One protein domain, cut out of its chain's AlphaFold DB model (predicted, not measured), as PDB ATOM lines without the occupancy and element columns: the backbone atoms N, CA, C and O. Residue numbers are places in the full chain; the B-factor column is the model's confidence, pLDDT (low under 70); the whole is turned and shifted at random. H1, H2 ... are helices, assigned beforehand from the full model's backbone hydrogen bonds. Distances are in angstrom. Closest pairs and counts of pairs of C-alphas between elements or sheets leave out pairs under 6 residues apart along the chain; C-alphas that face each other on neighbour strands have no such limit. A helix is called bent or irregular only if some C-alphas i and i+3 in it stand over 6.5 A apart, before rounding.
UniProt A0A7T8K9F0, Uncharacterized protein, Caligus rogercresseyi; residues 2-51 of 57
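What this domain is: This is residues 2 to 51 of the 57 residues of an uncharacterized protein of Caligus rogercresseyi (UniProt A0A7T8K9F0). The longest helix, H3, stands alone at one end of an elongated model, and a small corner of two helices, H1 and H2, set like an L, makes the other end. Residues 23 to 37, a long stretch with no named element, run from the end of H2 across to the start of H3 and join the two ends, and residues 45 to 51, of which 45 to 49 belong to H3, stand free. The printed part has 50 residues with three named helices, H1, H2 and H3 in that order along the chain, and no named strand; the class is all helix. The whole is only just extended, close to loose, with a radius of gyration of the C-alphas of 14.7 A, and the C-alphas span 35 by 22 by 16 A.

How they stand to each other: H3, residues 38 to 49, touches no helix. H2, residues 12 to 22, is apart from H3, although the two follow each other in the chain. H1, residues 2 to 8, is also apart from H3. H1 and H2 touch, with 5 pairs of C-alphas within 8 A. Their closest C-alphas are those of Ser 5 and Pro 12, 5.3 A apart. The lines of H1 and H2 are about perpendicular, at 79 degrees, and their centres are 12.6 A apart. In H1, H2 and H3 every O i to N i+4 pair of the backbone is within hydrogen-bond range.

Where its parts are: H3 runs from Glu 38, with its C-alpha at (-39.444, 30.340, -25.995), to Lys 49, with its C-alpha at (-28.022, 19.168, -23.003), and is 16.3 A long from first to last C-alpha. H2 runs from Pro 12 to Asp 22 and is 14.9 A long. H1 begins at Asn 2, with its C-alpha at (-41.766, 17.684, -1.709), and ends at Phe 8, 9.9 A from first to last C-alpha. No helix is bent or irregular.

The domain as a whole: The two C-alphas farthest apart are those of Ser 9 and Asp 39, 37.3 A. The C-alphas of the first and last printed residues, Asn 2 and Ser 51, are 23.3 A apart. The printed part runs from residue 2 to residue 51 without a cut, in a full chain of 57 residues. The link from H2 to H3 is long, with 15 residues, and their C-alphas lie 3 to 17 A from the mean of all C-alphas. The link from H1 to H2 is tight, with 3 residues. The mean pLDDT of the printed part is 75.5, and 15 residues are under 70, namely residues 26 to 37 and residues 49 to 51.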
ATOM      1  N   ASN A   2     -41.618  19.077  -2.174       73.50
ATOM      2  CA  ASN A   2     -41.766  17.684  -1.709       73.50
ATOM      3  C   ASN A   2     -40.500  17.097  -1.058       73.50
ATOM      4  O   ASN A   2     -40.607  16.465  -0.022       73.50
ATOM      5  N   HIS A   3     -39.308  17.357  -1.610       82.25
ATOM      6  CA  HIS A   3     -38.054  16.920  -0.977       82.25
ATOM      7  C   HIS A   3     -37.854  17.552   0.410       82.25
ATOM      8  O   HIS A   3     -37.755  16.821   1.380       82.25
ATOM      9  N   LEU A   4     -37.949  18.886   0.530       82.69
ATOM     10  CA  LEU A   4     -37.896  19.564   1.836       82.69
ATOM     11  C   LEU A   4     -38.977  19.070   2.809       82.69
ATOM     12  O   LEU A   4     -38.714  18.919   3.991       82.69
ATOM     13  N   SER A   5     -40.196  18.828   2.329       86.56
ATOM     14  CA  SER A   5     -41.295  18.319   3.156       86.56
ATOM     15  C   SER A   5     -40.973  16.955   3.757       86.56
ATOM     16  O   SER A   5     -41.230  16.753   4.938       86.56
ATOM     17  N   ASN A   6     -40.343  16.065   2.987       89.56
ATOM     18  CA  ASN A   6     -39.881  14.776   3.491       89.56
ATOM     19  C   ASN A   6     -38.705  14.939   4.464       89.56
ATOM     20  O   ASN A   6     -38.744  14.381   5.557       89.56
ATOM     21  N   ASP A   7     -37.699  15.739   4.098       92.62
ATOM     22  CA  ASP A   7     -36.481  15.929   4.899       92.62
ATOM     23  C   ASP A   7     -36.786  16.547   6.271       92.62
ATOM     24  O   ASP A   7     -36.214  16.151   7.284       92.62
ATOM     25  N   PHE A   8     -37.728  17.491   6.315       88.25
ATOM     26  CA  PHE A   8     -38.171  18.146   7.546       88.25
ATOM     27  C   PHE A   8     -39.401  17.480   8.181       88.25
ATOM     28  O   PHE A   8     -39.814  17.897   9.258       88.25
ATOM     29  N   SER A   9     -39.989  16.459   7.541       92.94
ATOM     30  CA  SER A   9     -41.230  15.793   7.977       92.94
ATOM     31  C   SER A   9     -42.366  16.770   8.316       92.94
ATOM     32  O   SER A   9     -43.097  16.602   9.291       92.94
ATOM     33  N   VAL A  10     -42.516  17.814   7.504       88.81
ATOM     34  CA  VAL A  10     -43.551  18.847   7.662       88.81
ATOM     35  C   VAL A  10     -44.380  18.967   6.400       88.81
ATOM     36  O   VAL A  10     -43.899  18.716   5.295       88.81
ATOM     37  N   ASP A  11     -45.627  19.405   6.556       89.62
ATOM     38  CA  ASP A  11     -46.519  19.612   5.423       89.62
ATOM     39  C   ASP A  11     -45.933  20.640   4.421       89.62
ATOM     40  O   ASP A  11     -45.412  21.688   4.834       89.62
ATOM     41  N   PRO A  12     -46.009  20.385   3.100       85.50
ATOM     42  CA  PRO A  12     -45.518  21.317   2.089       85.50
ATOM     43  C   PRO A  12     -46.119  22.725   2.199       85.50
ATOM     44  O   PRO A  12     -45.453  23.697   1.833       85.50
ATOM     45  N   MET A  13     -47.355  22.861   2.693       87.19
ATOM     46  CA  MET A  13     -48.021  24.147   2.897       87.19
ATOM     47  C   MET A  13     -47.387  24.936   4.042       87.19
ATOM     48  O   MET A  13     -47.229  26.150   3.917       87.19
ATOM     49  N   THR A  14     -46.941  24.260   5.103       88.75
ATOM     50  CA  THR A  14     -46.194  24.883   6.208       88.75
ATOM     51  C   THR A  14     -44.872  25.464   5.720       88.75
ATOM     52  O   THR A  14     -44.561  26.617   6.012       88.75
ATOM     53  N   ILE A  15     -44.130  24.714   4.899       86.56
ATOM     54  CA  ILE A  15     -42.889  25.212   4.283       86.56
ATOM     55  C   ILE A  15     -43.186  26.407   3.373       86.56
ATOM     56  O   ILE A  15     -42.463  27.399   3.388       86.56
ATOM     57  N   ASN A  16     -44.253  26.331   2.575       84.44
ATOM     58  CA  ASN A  16     -44.629  27.413   1.671       84.44
ATOM     59  C   ASN A  16     -44.975  28.699   2.426       84.44
ATOM     60  O   ASN A  16     -44.532  29.779   2.036       84.44
ATOM     61  N   ARG A  17     -45.715  28.577   3.532       87.25
ATOM     62  CA  ARG A  17     -46.051  29.713   4.388       87.25
ATOM     63  C   ARG A  17     -44.792  30.363   4.951       87.25
ATOM     64  O   ARG A  17     -44.606  31.553   4.737       87.25
ATOM     65  N   ALA A  18     -43.891  29.578   5.543       87.62
ATOM     66  CA  ALA A  18     -42.641  30.095   6.097       87.62
ATOM     67  C   ALA A  18     -41.778  30.806   5.038       87.62
ATOM     68  O   ALA A  18     -41.253  31.894   5.257       87.62
ATOM     69  N   VAL A  19     -41.682  30.241   3.833       83.62
ATOM     70  CA  VAL A  19     -40.920  30.863   2.740       83.62
ATOM     71  C   VAL A  19     -41.545  32.184   2.274       83.62
ATOM     72  O   VAL A  19     -40.823  33.129   1.956       83.62
ATOM     73  N   ARG A  20     -42.874  32.274   2.210       84.50
ATOM     74  CA  ARG A  20     -43.559  33.478   1.715       84.50
ATOM     75  C   ARG A  20     -43.676  34.573   2.766       84.50
ATOM     76  O   ARG A  20     -43.514  35.739   2.418       84.50
ATOM     77  N   GLU A  21     -43.997  34.199   3.997       85.88
ATOM     78  CA  GLU A  21     -44.346  35.121   5.079       85.88
ATOM     79  C   GLU A  21     -43.125  35.436   5.942       85.88
ATOM     80  O   GLU A  21     -42.768  36.604   6.063       85.88
ATOM     81  N   ASP A  22     -42.426  34.415   6.450       87.44
ATOM     82  CA  ASP A  22     -41.299  34.621   7.372       87.44
ATOM     83  C   ASP A  22     -40.037  35.089   6.634       87.44
ATOM     84  O   ASP A  22     -39.293  35.935   7.125       87.44
ATOM     85  N   LEU A  23     -39.797  34.561   5.427       83.62
ATOM     86  CA  LEU A  23     -38.643  34.935   4.597       83.62
ATOM     87  C   LEU A  23     -38.961  36.028   3.563       83.62
ATOM     88  O   LEU A  23     -38.058  36.487   2.865       83.62
ATOM     89  N   GLY A  24     -40.230  36.431   3.421       81.19
ATOM     90  CA  GLY A  24     -40.652  37.462   2.465       81.19
ATOM     91  C   GLY A  24     -40.439  37.099   0.987       81.19
ATOM     92  O   GLY A  24     -40.508  37.968   0.115       81.19
ATOM     93  N   LEU A  25     -40.182  35.824   0.664       78.56
ATOM     94  CA  LEU A  25     -39.890  35.363  -0.697       78.56
ATOM     95  C   LEU A  25     -41.187  35.101  -1.470       78.56
ATOM     96  O   LEU A  25     -41.516  33.975  -1.850       78.56
ATOM     97  N   THR A  26     -41.927  36.174  -1.739       67.00
ATOM     98  CA  THR A  26     -43.203  36.152  -2.477       67.00
ATOM     99  C   THR A  26     -43.087  35.553  -3.885       67.00
ATOM    100  O   THR A  26     -44.060  34.992  -4.387       67.00
ATOM    101  N   SER A  27     -41.897  35.600  -4.495       65.06
ATOM    102  CA  SER A  27     -41.593  35.025  -5.811       65.06
ATOM    103  C   SER A  27     -41.095  33.573  -5.775       65.06
ATOM    104  O   SER A  27     -40.748  33.026  -6.823       65.06
ATOM    105  N   TYR A  28     -41.062  32.909  -4.609       63.41
ATOM    106  CA  TYR A  28     -40.800  31.461  -4.533       63.41
ATOM    107  C   TYR A  28     -42.006  30.622  -5.005       63.41
ATOM    108  O   TYR A  28     -42.090  29.408  -4.832       63.41
ATOM    109  N   THR A  29     -42.962  31.226  -5.697       59.72
ATOM    110  CA  THR A  29     -43.805  30.519  -6.654       59.72
ATOM    111  C   THR A  29     -42.916  30.079  -7.809       59.72
ATOM    112  O   THR A  29     -42.759  30.796  -8.790       59.72
ATOM    113  N   ARG A  30     -42.296  28.895  -7.657       61.91
ATOM    114  CA  ARG A  30     -41.647  28.103  -8.716       61.91
ATOM    115  C   ARG A  30     -42.203  28.550 -10.060       61.91
ATOM    116  O   ARG A  30     -43.350  28.207 -10.344       61.91
ATOM    117  N   THR A  31     -41.426  29.319 -10.838       55.47
ATOM    118  CA  THR A  31     -41.868  29.789 -12.160       55.47
ATOM    119  C   THR A  31     -42.492  28.599 -12.851       55.47
ATOM    120  O   THR A  31     -41.831  27.560 -13.015       55.47
ATOM    121  N   LEU A  32     -43.793  28.709 -13.121       57.22
ATOM    122  CA  LEU A  32     -44.549  27.657 -13.763       57.22
ATOM    123  C   LEU A  32     -43.740  27.261 -14.992       57.22
ATOM    124  O   LEU A  32     -43.379  28.113 -15.798       57.22
ATOM    125  N   ARG A  33     -43.356  25.984 -15.105       55.88
ATOM    126  CA  ARG A  33     -42.492  25.536 -16.214       55.88
ATOM    127  C   ARG A  33     -43.105  25.878 -17.580       55.88
ATOM    128  O   ARG A  33     -42.367  25.968 -18.550       55.88
ATOM    129  N   HIS A  34     -44.422  26.084 -17.627       54.62
ATOM    130  CA  HIS A  34     -45.178  26.502 -18.802       54.62
ATOM    131  C   HIS A  34     -45.147  28.016 -19.089       54.62
ATOM    132  O   HIS A  34     -45.551  28.414 -20.169       54.62
ATOM    133  N   LEU A  35     -44.660  28.854 -18.168       51.12
ATOM    134  CA  LEU A  35     -44.497  30.305 -18.352       51.12
ATOM    135  C   LEU A  35     -43.109  30.698 -18.882       51.12
ATOM    136  O   LEU A  35     -42.796  31.880 -19.001       51.12
ATOM    137  N   LEU A  36     -42.244  29.720 -19.162       64.81
ATOM    138  CA  LEU A  36     -40.954  29.990 -19.782       64.81
ATOM    139  C   LEU A  36     -41.218  30.416 -21.225       64.81
ATOM    140  O   LEU A  36     -41.649  29.596 -22.032       64.81
ATOM    141  N   THR A  37     -40.947  31.680 -21.544       66.81
ATOM    142  CA  THR A  37     -40.930  32.158 -22.932       66.81
ATOM    143  C   THR A  37     -40.003  31.276 -23.776       66.81
ATOM    144  O   THR A  37     -39.083  30.644 -23.244       66.81
ATOM    145  N   GLU A  38     -40.221  31.211 -25.092       72.75
ATOM    146  CA  GLU A  38     -39.444  30.340 -25.995       72.75
ATOM    147  C   GLU A  38     -37.921  30.511 -25.831       72.75
ATOM    148  O   GLU A  38     -37.168  29.534 -25.833       72.75
ATOM    149  N   ASP A  39     -37.461  31.730 -25.543       73.56
ATOM    150  CA  ASP A  39     -36.057  32.016 -25.238       73.56
ATOM    151  C   ASP A  39     -35.575  31.407 -23.915       73.56
ATOM    152  O   ASP A  39     -34.471  30.854 -23.838       73.56
ATOM    153  N   MET A  40     -36.391  31.450 -22.860       72.19
ATOM    154  CA  MET A  40     -36.072  30.795 -21.588       72.19
ATOM    155  C   MET A  40     -36.104  29.272 -21.720       72.19
ATOM    156  O   MET A  40     -35.272  28.583 -21.120       72.19
ATOM    157  N   ARG A  41     -37.018  28.738 -22.537       72.00
ATOM    158  CA  ARG A  41     -37.079  27.311 -22.870       72.00
ATOM    159  C   ARG A  41     -35.814  26.872 -23.605       72.00
ATOM    160  O   ARG A  41     -35.209  25.875 -23.209       72.00
ATOM    161  N   ARG A  42     -35.359  27.650 -24.593       75.00
ATOM    162  CA  ARG A  42     -34.121  27.400 -25.347       75.00
ATOM    163  C   ARG A  42     -32.888  27.428 -24.446       75.00
ATOM    164  O   ARG A  42     -32.120  26.471 -24.456       75.00
ATOM    165  N   LYS A  43     -32.736  28.463 -23.607       78.81
ATOM    166  CA  LYS A  43     -31.628  28.572 -22.635       78.81
ATOM    167  C   LYS A  43     -31.630  27.437 -21.609       78.81
ATOM    168  O   LYS A  43     -30.576  26.989 -21.166       78.81
ATOM    169  N   ARG A  44     -32.805  26.952 -21.205       75.94
ATOM    170  CA  ARG A  44     -32.906  25.807 -20.296       75.94
ATOM    171  C   ARG A  44     -32.539  24.498 -20.993       75.94
ATOM    172  O   ARG A  44     -31.818  23.700 -20.406       75.94
ATOM    173  N   LEU A  45     -32.989  24.300 -22.233       75.62
ATOM    174  CA  LEU A  45     -32.665  23.121 -23.032       75.62
ATOM    175  C   LEU A  45     -31.159  23.010 -23.294       75.62
ATOM    176  O   LEU A  45     -30.611  21.923 -23.152       75.62
ATOM    177  N   THR A  46     -30.482  24.114 -23.619       77.56
ATOM    178  CA  THR A  46     -29.021  24.116 -23.803       77.56
ATOM    179  C   THR A  46     -28.289  23.759 -22.513       77.56
ATOM    180  O   THR A  46     -27.381  22.937 -22.540       77.56
ATOM    181  N   ARG A  47     -28.724  24.286 -21.361       76.00
ATOM    182  CA  ARG A  47     -28.158  23.896 -20.057       76.00
ATOM    183  C   ARG A  47     -28.399  22.424 -19.722       76.00
ATOM    184  O   ARG A  47     -27.502  21.797 -19.179       76.00
ATOM    185  N   CYS A  48     -29.568  21.868 -20.047       71.56
ATOM    186  CA  CYS A  48     -29.840  20.444 -19.835       71.56
ATOM    187  C   CYS A  48     -29.003  19.549 -20.761       71.56
ATOM    188  O   CYS A  48     -28.463  18.557 -20.291       71.56
ATOM    189  N   LYS A  49     -28.854  19.914 -22.042       67.38
ATOM    190  CA  LYS A  49     -28.022  19.168 -23.003       67.38
ATOM    191  C   LYS A  49     -26.532  19.199 -22.656       67.38
ATOM    192  O   LYS A  49     -25.834  18.232 -22.916       67.38
ATOM    193  N   ASN A  50     -26.067  20.281 -22.037       59.47
ATOM    194  CA  ASN A  50     -24.672  20.438 -21.618       59.47
ATOM    195  C   ASN A  50     -24.434  19.985 -20.169       59.47
ATOM    196  O   ASN A  50     -23.363  20.233 -19.617       59.47
ATOM    197  N   SER A  51     -25.435  19.382 -19.521       47.56
ATOM    198  CA  SER A  51     -25.284  18.884 -18.161       47.56
ATOM    199  C   SER A  51     -24.540  17.542 -18.223       47.56
ATOM    200  O   SER A  51     -25.048  16.617 -18.854       47.56
TER     201      SER A  51